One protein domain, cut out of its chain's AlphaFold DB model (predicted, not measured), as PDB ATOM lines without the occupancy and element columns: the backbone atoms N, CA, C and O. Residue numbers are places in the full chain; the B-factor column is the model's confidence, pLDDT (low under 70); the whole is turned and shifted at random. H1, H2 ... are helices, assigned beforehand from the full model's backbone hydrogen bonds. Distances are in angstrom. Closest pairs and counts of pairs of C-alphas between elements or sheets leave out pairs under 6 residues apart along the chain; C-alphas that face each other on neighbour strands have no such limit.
ATOM      1  N   TYR A   3      57.238 104.706  76.729       56.41
ATOM      2  CA  TYR A   3      57.919 105.380  77.849       56.41
ATOM      3  C   TYR A   3      59.215 104.685  78.306       56.41
ATOM      4  O   TYR A   3      60.211 105.352  78.578       56.41
ATOM      5  N   GLU A   4      59.231 103.350  78.346       61.75
ATOM      6  CA  GLU A   4      60.407 102.577  78.778       61.75
ATOM      7  C   GLU A   4      61.592 102.712  77.807       61.75
ATOM      8  O   GLU A   4      62.739 102.796  78.245       61.75
ATOM      9  N   CYS A   5      61.332 102.814  76.496       65.12
ATOM     10  CA  CYS A   5      62.383 103.006  75.492       65.12
ATOM     11  C   CYS A   5      63.053 104.386  75.630       65.12
ATOM     12  O   CYS A   5      64.280 104.499  75.690       65.12
ATOM     13  N   ILE A   6      62.237 105.434  75.786       64.88
ATOM     14  CA  ILE A   6      62.690 106.823  75.962       64.88
ATOM     15  C   ILE A   6      63.473 106.972  77.278       64.88
ATOM     16  O   ILE A   6      64.525 107.612  77.307       64.88
ATOM     17  N   ALA A   7      63.020 106.330  78.361       68.50
ATOM     18  CA  ALA A   7      63.725 106.336  79.642       68.50
ATOM     19  C   ALA A   7      65.118 105.683  79.552       68.50
ATOM     20  O   ALA A   7      66.088 106.235  80.079       68.50
ATOM     21  N   ASN A   8      65.244 104.559  78.839       76.00
ATOM     22  CA  ASN A   8      66.530 103.889  78.622       76.00
ATOM     23  C   ASN A   8      67.499 104.743  77.788       76.00
ATOM     24  O   ASN A   8      68.669 104.878  78.156       76.00
ATOM     25  N   LYS A   9      67.033 105.374  76.700       70.56
ATOM     26  CA  LYS A   9      67.864 106.311  75.918       70.56
ATOM     27  C   LYS A   9      68.296 107.526  76.752       70.56
ATOM     28  O   LYS A   9      69.453 107.937  76.675       70.56
ATOM     29  N   PHE A  10      67.422 108.065  77.605       69.94
ATOM     30  CA  PHE A  10      67.776 109.184  78.485       69.94
ATOM     31  C   PHE A  10      68.828 108.810  79.540       69.94
ATOM     32  O   PHE A  10      69.737 109.592  79.818       69.94
ATOM     33  N   GLN A  11      68.774 107.597  80.097       72.94
ATOM     34  CA  GLN A  11      69.844 107.113  80.974       72.94
ATOM     35  C   GLN A  11      71.192 107.054  80.245       72.94
ATOM     36  O   GLN A  11      72.198 107.510  80.788       72.94
ATOM     37  N   GLN A  12      71.214 106.578  78.996       72.44
ATOM     38  CA  GLN A  12      72.433 106.584  78.181       72.44
ATOM     39  C   GLN A  12      72.950 108.007  77.921       72.44
ATOM     40  O   GLN A  12      74.158 108.234  77.984       72.44
ATOM     41  N   TYR A  13      72.053 108.966  77.666       70.56
ATOM     42  CA  TYR A  13      72.383 110.387  77.520       70.56
ATOM     43  C   TYR A  13      73.094 110.938  78.766       70.56
ATOM     44  O   TYR A  13      74.198 111.476  78.661       70.56
ATOM     45  N   LEU A  14      72.535 110.713  79.960       68.62
ATOM     46  CA  LEU A  14      73.139 111.148  81.225       68.62
ATOM     47  C   LEU A  14      74.517 110.517  81.471       68.62
ATOM     48  O   LEU A  14      75.450 111.206  81.881       68.62
ATOM     49  N   SER A  15      74.667 109.217  81.201       71.31
ATOM     50  CA  SER A  15      75.951 108.522  81.356       71.31
ATOM     51  C   SER A  15      77.032 109.049  80.410       71.31
ATOM     52  O   SER A  15      78.212 109.013  80.760       71.31
ATOM     53  N   LYS A  16      76.654 109.542  79.223       68.12
ATOM     54  CA  LYS A  16      77.585 110.152  78.263       68.12
ATOM     55  C   LYS A  16      77.949 111.591  78.645       68.12
ATOM     56  O   LYS A  16      79.117 111.944  78.531       68.12
ATOM     57  N   ILE A  17      77.004 112.382  79.161       65.69
ATOM     58  CA  ILE A  17      77.266 113.766  79.609       65.69
ATOM     59  C   ILE A  17      78.192 113.830  80.814       65.69
ATOM     60  O   ILE A  17      78.976 114.762  80.908       65.69
ATOM     61  N   ASN A  18      78.193 112.828  81.695       60.69
ATOM     62  CA  ASN A  18      79.161 112.769  82.798       60.69
ATOM     63  C   ASN A  18      80.638 112.734  82.338       60.69
ATOM     64  O   ASN A  18      81.532 112.794  83.176       60.69
ATOM     65  N   LYS A  19      80.907 112.606  81.030       61.28
ATOM     66  CA  LYS A  19      82.245 112.718  80.428       61.28
ATOM     67  C   LYS A  19      82.544 114.104  79.829       61.28
ATOM     68  O   LYS A  19      83.665 114.322  79.384       61.28
ATOM     69  N   ILE A  20      81.560 115.003  79.790       61.47
ATOM     70  CA  ILE A  20      81.674 116.388  79.319       61.47
ATOM     71  C   ILE A  20      82.134 117.250  80.504       61.47
ATOM     72  O   ILE A  20      81.689 117.043  81.630       61.47
ATOM     73  N   SER A  21      83.045 118.197  80.274       56.81
ATOM     74  CA  SER A  21      83.706 118.978  81.336       56.81
ATOM     75  C   SER A  21      82.782 119.912  82.125       56.81
ATOM     76  O   SER A  21      83.187 120.409  83.173       56.81
ATOM     77  N   GLU A  22      81.564 120.169  81.638       64.38
ATOM     78  CA  GLU A  22      80.611 121.092  82.250       64.38
ATOM     79  C   GLU A  22      79.228 120.438  82.395       64.38
ATOM     80  O   GLU A  22      78.627 119.972  81.428       64.38
ATOM     81  N   ASP A  23      78.711 120.401  83.625       72.06
ATOM     82  CA  ASP A  23      77.499 119.665  84.010       72.06
ATOM     83  C   ASP A  23      76.206 120.490  83.873       72.06
ATOM     84  O   ASP A  23      75.131 120.051  84.294       72.06
ATOM     85  N   LYS A  24      76.305 121.692  83.291       83.12
ATOM     86  CA  LYS A  24      75.225 122.683  83.211       83.12
ATOM     87  C   LYS A  24      74.731 122.895  81.792       83.12
ATOM     88  O   LYS A  24      75.524 123.030  80.864       83.12
ATOM     89  N   CYS A  25      73.412 123.022  81.656       85.31
ATOM     90  CA  CYS A  25      72.744 123.300  80.393       85.31
ATOM     91  C   CYS A  25      73.369 124.517  79.696       85.31
ATOM     92  O   CYS A  25      73.486 125.574  80.312       85.31
ATOM     93  N   CYS A  26      73.706 124.402  78.414       83.38
ATOM     94  CA  CYS A  26      74.382 125.461  77.668       83.38
ATOM     95  C   CYS A  26      73.528 126.724  77.462       83.38
ATOM     96  O   CYS A  26      74.071 127.784  77.174       83.38
ATOM     97  N   ILE A  27      72.202 126.623  77.631       83.62
ATOM     98  CA  ILE A  27      71.252 127.732  77.444       83.62
ATOM     99  C   ILE A  27      70.796 128.316  78.787       83.62
ATOM    100  O   ILE A  27      70.826 129.526  78.981       83.62
ATOM    101  N   CYS A  28      70.344 127.473  79.722       85.38
ATOM    102  CA  CYS A  28      69.736 127.935  80.979       85.38
ATOM    103  C   CYS A  28      70.570 127.649  82.233       85.38
ATOM    104  O   CYS A  28      70.086 127.876  83.338       85.38
ATOM    105  N   ASN A  29      71.789 127.121  82.082       84.75
ATOM    106  CA  ASN A  29      72.719 126.789  83.167       84.75
ATOM    107  C   ASN A  29      72.195 125.814  84.241       84.75
ATOM    108  O   ASN A  29      72.836 125.654  85.278       84.75
ATOM    109  N   ARG A  30      71.073 125.125  83.990       83.88
ATOM    110  CA  ARG A  30      70.549 124.075  84.878       83.88
ATOM    111  C   ARG A  30      71.523 122.913  85.018       83.88
ATOM    112  O   ARG A  30      72.044 122.451  84.005       83.88
ATOM    113  N   THR A  31      71.722 122.419  86.233       82.56
ATOM    114  CA  THR A  31      72.639 121.313  86.542       82.56
ATOM    115  C   THR A  31      72.141 119.974  86.005       82.56
ATOM    116  O   THR A  31      70.975 119.814  85.631       82.56
ATOM    117  N   SER A  32      73.018 118.972  86.009       74.69
ATOM    118  CA  SER A  32      72.699 117.596  85.612       74.69
ATOM    119  C   SER A  32      71.532 116.980  86.405       74.69
ATOM    120  O   SER A  32      70.739 116.217  85.849       74.69
ATOM    121  N   GLU A  33      71.358 117.333  87.681       79.56
ATOM    122  CA  GLU A  33      70.204 116.905  88.483       79.56
ATOM    123  C   GLU A  33      68.908 117.596  88.043       79.56
ATOM    124  O   GLU A  33      67.863 116.955  87.893       79.56
ATOM    125  N   GLU A  34      68.975 118.895  87.758       82.12
ATOM    126  CA  GLU A  34      67.835 119.669  87.263       82.12
ATOM    127  C   GLU A  34      67.426 119.245  85.848       82.12
ATOM    128  O   GLU A  34      66.240 119.257  85.516       82.12
ATOM    129  N   LEU A  35      68.388 118.817  85.029       80.19
ATOM    130  CA  LEU A  35      68.190 118.180  83.727       80.19
ATOM    131  C   LEU A  35      67.366 116.891  83.858       80.19
ATOM    132  O   LEU A  35      66.392 116.715  83.122       80.19
ATOM    133  N   LYS A  36      67.701 116.024  84.825       77.94
ATOM    134  CA  LYS A  36      66.926 114.803  85.120       77.94
ATOM    135  C   LYS A  36      65.499 115.144  85.520       77.94
ATOM    136  O   LYS A  36      64.557 114.613  84.937       77.94
ATOM    137  N   LYS A  37      65.335 116.052  86.485       82.31
ATOM    138  CA  LYS A  37      64.012 116.483  86.947       82.31
ATOM    139  C   LYS A  37      63.187 117.062  85.796       82.31
ATOM    140  O   LYS A  37      62.036 116.677  85.619       82.31
ATOM    141  N   ASN A  38      63.801 117.914  84.974       80.88
ATOM    142  CA  ASN A  38      63.146 118.521  83.824       80.88
ATOM    143  C   ASN A  38      62.690 117.484  82.795       80.88
ATOM    144  O   ASN A  38      61.565 117.580  82.320       80.88
ATOM    145  N   PHE A  39      63.515 116.480  82.491       80.56
ATOM    146  CA  PHE A  39      63.124 115.387  81.604       80.56
ATOM    147  C   PHE A  39      61.912 114.619  82.136       80.56
ATOM    148  O   PHE A  39      60.946 114.423  81.398       80.56
ATOM    149  N   TYR A  40      61.930 114.209  83.409       78.19
ATOM    150  CA  TYR A  40      60.820 113.452  83.991       78.19
ATOM    151  C   TYR A  40      59.529 114.268  84.033       78.19
ATOM    152  O   TYR A  40      58.482 113.766  83.633       78.19
ATOM    153  N   GLU A  41      59.590 115.527  84.472       80.69
ATOM    154  CA  GLU A  41      58.422 116.413  84.514       80.69
ATOM    155  C   GLU A  41      57.867 116.681  83.111       80.69
ATOM    156  O   GLU A  41      56.661 116.574  82.892       80.69
ATOM    157  N   TYR A  42      58.741 116.977  82.145       75.44
ATOM    158  CA  TYR A  42      58.326 117.274  80.779       75.44
ATOM    159  C   TYR A  42      57.725 116.043  80.095       75.44
ATOM    160  O   TYR A  42      56.640 116.128  79.528       75.44
ATOM    161  N   THR A  43      58.379 114.885  80.205       73.88
ATOM    162  CA  THR A  43      57.919 113.636  79.576       73.88
ATOM    163  C   THR A  43      56.635 113.122  80.222       73.88
ATOM    164  O   THR A  43      55.747 112.661  79.514       73.88
ATOM    165  N   LYS A  44      56.484 113.253  81.549       77.69
ATOM    166  CA  LYS A  44      55.247 112.898  82.263       77.69
ATOM    167  C   LYS A  44      54.056 113.756  81.826       77.69
ATOM    168  O   LYS A  44      52.948 113.239  81.728       77.69
ATOM    169  N   ASN A  45      54.275 115.044  81.568       74.81
ATOM    170  CA  ASN A  45      53.215 115.960  81.143       74.81
ATOM    171  C   ASN A  45      52.948 115.923  79.627       74.81
ATOM    172  O   ASN A  45      51.921 116.423  79.186       74.81
ATOM    173  N   ASN A  46      53.847 115.322  78.838       71.06
ATOM    174  CA  ASN A  46      53.782 115.277  77.372       71.06
ATOM    175  C   ASN A  46      53.965 113.842  76.839       71.06
ATOM    176  O   ASN A  46      54.653 113.608  75.839       71.06
ATOM    177  N   VAL A  47      53.377 112.858  77.529       69.25
ATOM    178  CA  VAL A  47      53.469 111.440  77.149       69.25
ATOM    179  C   VAL A  47      52.925 111.252  75.730       69.25
ATOM    180  O   VAL A  47      51.786 111.608  75.446       69.25
ATOM    181  N   GLY A  48      53.744 110.682  74.842       67.88
ATOM    182  CA  GLY A  48      53.397 110.457  73.432       67.88
ATOM    183  C   GLY A  48      53.744 111.611  72.485       67.88
ATOM    184  O   GLY A  48      53.660 111.424  71.276       67.88
ATOM    185  N   VAL A  49      54.170 112.764  73.010       72.75
ATOM    186  CA  VAL A  49      54.695 113.894  72.215       72.75
ATOM    187  C   VAL A  49      56.219 113.838  72.124       72.75
ATOM    188  O   VAL A  49      56.790 114.181  71.092       72.75
ATOM    189  N   VAL A  50      56.880 113.392  73.198       77.44
ATOM    190  CA  VAL A  50      58.329 113.164  73.195       77.44
ATOM    191  C   VAL A  50      58.648 111.931  72.361       77.44
ATOM    192  O   VAL A  50      58.154 110.836  72.637       77.44
ATOM    193  N   THR A  51      59.483 112.123  71.350       79.88
ATOM    194  CA  THR A  51      59.933 111.079  70.430       79.88
ATOM    195  C   THR A  51      61.358 110.649  70.750       79.88
ATOM    196  O   THR A  51      62.107 111.340  71.439       79.88
ATOM    197  N   GLU A  52      61.769 109.496  70.230       74.44
ATOM    198  CA  GLU A  52      63.170 109.083  70.324       74.44
ATOM    199  C   GLU A  52      64.120 110.025  69.578       74.44
ATOM    200  O   GLU A  52      65.226 110.257  70.062       74.44
ATOM    201  N   SER A  53      63.688 110.599  68.450       80.12
ATOM    202  CA  SER A  53      64.496 111.559  67.692       80.12
ATOM    203  C   SER A  53      64.768 112.834  68.486       80.12
ATOM    204  O   SER A  53      65.837 113.408  68.343       80.12
ATOM    205  N   ASP A  54      63.869 113.229  69.398       83.31
ATOM    206  CA  ASP A  54      64.110 114.363  70.298       83.31
ATOM    207  C   ASP A  54      65.324 114.135  71.203       83.31
ATOM    208  O   ASP A  54      66.122 115.041  71.425       83.31
ATOM    209  N   LEU A  55      65.491 112.912  71.714       79.81
ATOM    210  CA  LEU A  55      66.660 112.554  72.518       79.81
ATOM    211  C   LEU A  55      67.941 112.540  71.684       79.81
ATOM    212  O   LEU A  55      68.984 112.975  72.175       79.81
ATOM    213  N   ASP A  56      67.862 112.055  70.446       81.06
ATOM    214  CA  ASP A  56      69.004 112.004  69.536       81.06
ATOM    215  C   ASP A  56      69.452 113.429  69.145       81.06
ATOM    216  O   ASP A  56      70.647 113.731  69.183       81.06
ATOM    217  N   GLU A  57      68.509 114.341  68.882       85.06
ATOM    218  CA  GLU A  57      68.780 115.763  68.627       85.06
ATOM    219  C   GLU A  57      69.381 116.463  69.851       85.06
ATOM    220  O   GLU A  57      70.398 117.146  69.734       85.06
ATOM    221  N   ILE A  58      68.813 116.256  71.045       85.38
ATOM    222  CA  ILE A  58      69.356 116.807  72.296       85.38
ATOM    223  C   ILE A  58      70.783 116.310  72.542       85.38
ATOM    224  O   ILE A  58      71.648 117.093  72.946       85.38
ATOM    225  N   PHE A  59      71.049 115.023  72.302       81.75
ATOM    226  CA  PHE A  59      72.385 114.452  72.436       81.75
ATOM    227  C   PHE A  59      73.369 115.084  71.449       81.75
ATOM    228  O   PHE A  59      74.463 115.477  71.853       81.75
ATOM    229  N   LEU A  60      72.973 115.232  70.184       81.50
ATOM    230  CA  LEU A  60      73.810 115.825  69.147       81.50
ATOM    231  C   LEU A  60      74.118 117.299  69.434       81.50
ATOM    232  O   LEU A  60      75.274 117.708  69.341       81.50
ATOM    233  N   LEU A  61      73.111 118.075  69.845       82.62
ATOM    234  CA  LEU A  61      73.294 119.461  70.272       82.62
ATOM    235  C   LEU A  61      74.269 119.542  71.445       82.62
ATOM    236  O   LEU A  61      75.193 120.342  71.398       82.62
ATOM    237  N   SER A  62      74.102 118.676  72.449       81.75
ATOM    238  CA  SER A  62      74.956 118.653  73.642       81.75
ATOM    239  C   SER A  62      76.412 118.305  73.338       81.75
ATOM    240  O   SER A  62      77.322 118.807  73.994       81.75
ATOM    241  N   TYR A  63      76.629 117.418  72.364       79.00
ATOM    242  CA  TYR A  63      77.963 117.066  71.889       79.00
ATOM    243  C   TYR A  63      78.603 118.260  71.181       79.00
ATOM    244  O   TYR A  63      79.684 118.694  71.564       79.00
ATOM    245  N   LYS A  64      77.871 118.866  70.241       79.19
ATOM    246  CA  LYS A  64      78.344 120.014  69.468       79.19
ATOM    247  C   LYS A  64      78.688 121.237  70.312       79.19
ATOM    248  O   LYS A  64      79.642 121.946  70.021       79.19
ATOM    249  N   THR A  65      77.904 121.507  71.348       77.25
ATOM    250  CA  THR A  65      78.138 122.629  72.265       77.25
ATOM    251  C   THR A  65      79.164 122.306  73.349       77.25
ATOM    252  O   THR A  65      79.484 123.195  74.139       77.25
ATOM    253  N   ASN A  66      79.632 121.052  73.430       77.44
ATOM    254  CA  ASN A  66      80.413 120.487  74.533       77.44
ATOM    255  C   ASN A  66      79.807 120.791  75.920       77.44
ATOM    256  O   ASN A  66      80.518 120.972  76.910       77.44
ATOM    257  N   ARG A  67      78.474 120.905  75.981       81.81
ATOM    258  CA  ARG A  67      77.695 121.280  77.166       81.81
ATOM    259  C   ARG A  67      76.283 120.707  77.035       81.81
ATOM    260  O   ARG A  67      75.689 120.834  75.970       81.81
ATOM    261  N   PRO A  68      75.682 120.129  78.085       83.44
ATOM    262  CA  PRO A  68      74.364 119.510  77.974       83.44
ATOM    263  C   PRO A  68      73.274 120.492  77.520       83.44
ATOM    264  O   PRO A  68      73.356 121.692  77.762       83.44
ATOM    265  N   VAL A  69      72.203 119.979  76.918       85.75
ATOM    266  CA  VAL A  69      70.986 120.739  76.590       85.75
ATOM    267  C   VAL A  69      69.810 120.145  77.358       85.75
ATOM    268  O   VAL A  69      69.606 118.932  77.375       85.75
ATOM    269  N   CYS A  70      69.021 120.983  78.035       85.62
ATOM    270  CA  CYS A  70      67.833 120.501  78.739       85.62
ATOM    271  C   CYS A  70      66.614 120.429  77.824       85.62
ATOM    272  O   CYS A  70      66.485 121.204  76.879       85.62
ATOM    273  N   PHE A  71      65.696 119.519  78.152       85.44
ATOM    274  CA  PHE A  71      64.472 119.286  77.392       85.44
ATOM    275  C   PHE A  71      63.659 120.566  77.192       85.44
ATOM    276  O   PHE A  71      63.264 120.870  76.073       85.44
ATOM    277  N   ALA A  72      63.466 121.362  78.245       82.81
ATOM    278  CA  ALA A  72      62.750 122.630  78.132       82.81
ATOM    279  C   ALA A  72      63.416 123.606  77.146       82.81
ATOM    280  O   ALA A  72      62.722 124.240  76.356       82.81
ATOM    281  N   CYS A  73      64.747 123.713  77.164       85.25
ATOM    282  CA  CYS A  73      65.471 124.569  76.225       85.25
ATOM    283  C   CYS A  73      65.391 124.033  74.798       85.25
ATOM    284  O   CYS A  73      65.109 124.810  73.893       85.25
ATOM    285  N   TYR A  74      65.566 122.721  74.612       88.00
ATOM    286  CA  TYR A  74      65.403 122.065  73.318       88.00
ATOM    287  C   TYR A  74      64.012 122.316  72.731       88.00
ATOM    288  O   TYR A  74      63.907 122.821  71.624       88.00
ATOM    289  N   TYR A  75      62.937 122.071  73.481       86.19
ATOM    290  CA  TYR A  75      61.582 122.317  72.979       86.19
ATOM    291  C   TYR A  75      61.277 123.803  72.769       86.19
ATOM    292  O   TYR A  75      60.473 124.130  71.900       86.19
ATOM    293  N   GLY A  76      61.927 124.702  73.513       84.38
ATOM    294  CA  GLY A  76      61.861 126.140  73.258       84.38
ATOM    295  C   GLY A  76      62.462 126.519  71.902       84.38
ATOM    296  O   GLY A  76      61.847 127.273  71.153       84.38
ATOM    297  N   ILE A  77      63.625 125.960  71.550       79.94
ATOM    298  CA  ILE A  77      64.272 126.227  70.255       79.94
ATOM    299  C   ILE A  77      63.682 125.400  69.108       79.94
ATOM    300  O   ILE A  77      63.691 125.860  67.973       79.94
ATOM    301  N   LYS A  78      63.097 124.228  69.388       82.56
ATOM    302  CA  LYS A  78      62.447 123.350  68.401       82.56
ATOM    303  C   LYS A  78      61.261 124.012  67.708       82.56
ATOM    304  O   LYS A  78      60.939 123.669  66.576       82.56
ATOM    305  N   GLN A  79      60.644 125.001  68.353       80.69
ATOM    306  CA  GLN A  79      59.615 125.829  67.722       80.69
ATOM    307  C   GLN A  79      60.164 126.696  66.571       80.69
ATOM    308  O   GLN A  79      59.383 127.178  65.759       80.69
ATOM    309  N   ASN A  80      61.490 126.845  66.463       80.12
ATOM    310  CA  ASN A  80      62.196 127.523  65.378       80.12
ATOM    311  C   ASN A  80      63.181 126.552  64.688       80.12
ATOM    312  O   ASN A  80      64.372 126.544  65.012       80.12
ATOM    313  N   PRO A  81      62.717 125.732  63.726       71.44
ATOM    314  CA  PRO A  81      63.517 124.657  63.126       71.44
ATOM    315  C   PRO A  81      64.796 125.135  62.418       71.44
ATOM    316  O   PRO A  81      65.800 124.428  62.449       71.44
ATOM    317  N   GLU A  82      64.807 126.350  61.860       75.50
ATOM    318  CA  GLU A  82      66.005 126.976  61.270       75.50
ATOM    319  C   GLU A  82      67.146 127.147  62.288       75.50
ATOM    320  O   GLU A  82      68.320 127.015  61.951       75.50
ATOM    321  N   LEU A  83      66.812 127.390  63.561       71.44
ATOM    322  CA  LEU A  83      67.794 127.612  64.622       71.44
ATOM    323  C   LEU A  83      68.446 126.296  65.056       71.44
ATOM    324  O   LEU A  83      69.664 126.237  65.218       71.44
ATOM    325  N   ILE A  84      67.656 125.222  65.174       71.88
ATOM    326  CA  ILE A  84      68.193 123.872  65.401       71.88
ATOM    327  C   ILE A  84      69.076 123.467  64.229       71.88
ATOM    328  O   ILE A  84      70.215 123.052  64.432       71.88
ATOM    329  N   ARG A  85      68.576 123.631  63.002       73.38
ATOM    330  CA  ARG A  85      69.308 123.262  61.794       73.38
ATOM    331  C   ARG A  85      70.645 124.003  61.698       73.38
ATOM    332  O   ARG A  85      71.661 123.357  61.477       73.38
ATOM    333  N   GLY A  86      70.676 125.304  61.988       72.19
ATOM    334  CA  GLY A  86      71.916 126.082  62.027       72.19
ATOM    335  C   GLY A  86      72.941 125.552  63.037       72.19
ATOM    336  O   GLY A  86      74.119 125.438  62.712       72.19
ATOM    337  N   ILE A  87      72.519 125.155  64.243       69.62
ATOM    338  CA  ILE A  87      73.430 124.556  65.238       69.62
ATOM    339  C   ILE A  87      73.907 123.167  64.770       69.62
ATOM    340  O   ILE A  87      75.079 122.807  64.909       69.62
ATOM    341  N   LEU A  88      73.016 122.380  64.164       69.88
ATOM    342  CA  LEU A  88      73.325 121.048  63.639       69.88
ATOM    343  C   LEU A  88      74.164 121.059  62.352       69.88
ATOM    344  O   LEU A  88      74.826 120.061  62.072       69.88
ATOM    345  N   GLU A  89      74.233 122.170  61.624       74.88
ATOM    346  CA  GLU A  89      75.065 122.324  60.421       74.88
ATOM    347  C   GLU A  89      76.433 122.972  60.708       74.88
ATOM    348  O   GLU A  89      77.400 122.650  60.025       74.88
ATOM    349  N   LYS A  90      76.560 123.804  61.753       68.12
ATOM    350  CA  LYS A  90      77.830 124.450  62.152       68.12
ATOM    351  C   LYS A  90      78.905 123.460  62.619       68.12
ATOM    352  O   LYS A  90      78.586 122.499  63.327       68.12
TER     353      LYS A  90
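Overview. This is residues 3 to 90 of the 97 residues of an uncharacterized protein of bacterium (UniProt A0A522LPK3). Three long helices run lengthwise, with H2 and H3 placed about H1 and leaving an open side between them; the short H4 crosses that side from H2 towards H3, and H5 packs on the last turn of H3. The arrangement is loose between H1 and H2, which run opposite ways, while H1 and H3 lie side by side. The printed part has 88 residues with five named helices, H1 to H5 in chain order, and no named strand: all helix. It is compact, with a radius of gyration of the C-alphas of 12.0 A and spans of 32 by 28 by 20 A.

Along the chain. Find C-alpha 3 at (57.919, 105.380, 77.849); from there H1, residues 3 to 17, runs 21.2 A. H2, residues 32 to 45, runs 20.1 A from C-alpha 32 at (72.699, 117.596, 85.612). H3 is residues 52 to 64, 18.7 A; H4 is 71 to 78, 10.1 A; H5 is 81 to 89, 12.1 A, ending at C-alpha 89 (75.065, 122.324, 60.421).

Arrangement. Look at Ile 6 and Glu 52: their C-alphas, 6.1 A apart, are the closest of H1 and H3, which touch at a shallow tilt of 7 degrees, the same way. H1 and H2 are close but not clearly touching, Leu 14 to Ser 32 at 7.8 A between C-alphas. H2 touches H4, C-alphas of Phe 39 and Phe 71 at 5.9 A, at a steep tilt of 69.7 degrees, only just short of about perpendicular. H3 touches H5 with residues 60 to 64 alone, C-alphas of Leu 61 and Leu 88 at 6.8 A. H2 and H3 are apart. In all five helices every O i to N i+4 pair is within hydrogen-bond range.

Size, cuts and confidence. The C-alphas farthest apart, Glu 4 and Lys 90, are 32.5 A from each other. The printed part has no cut; the link from H1 to H2, residues 18 to 31, is long. Look for pLDDT under 70 in 19 residues, among them 3 to 7 and 16 to 22.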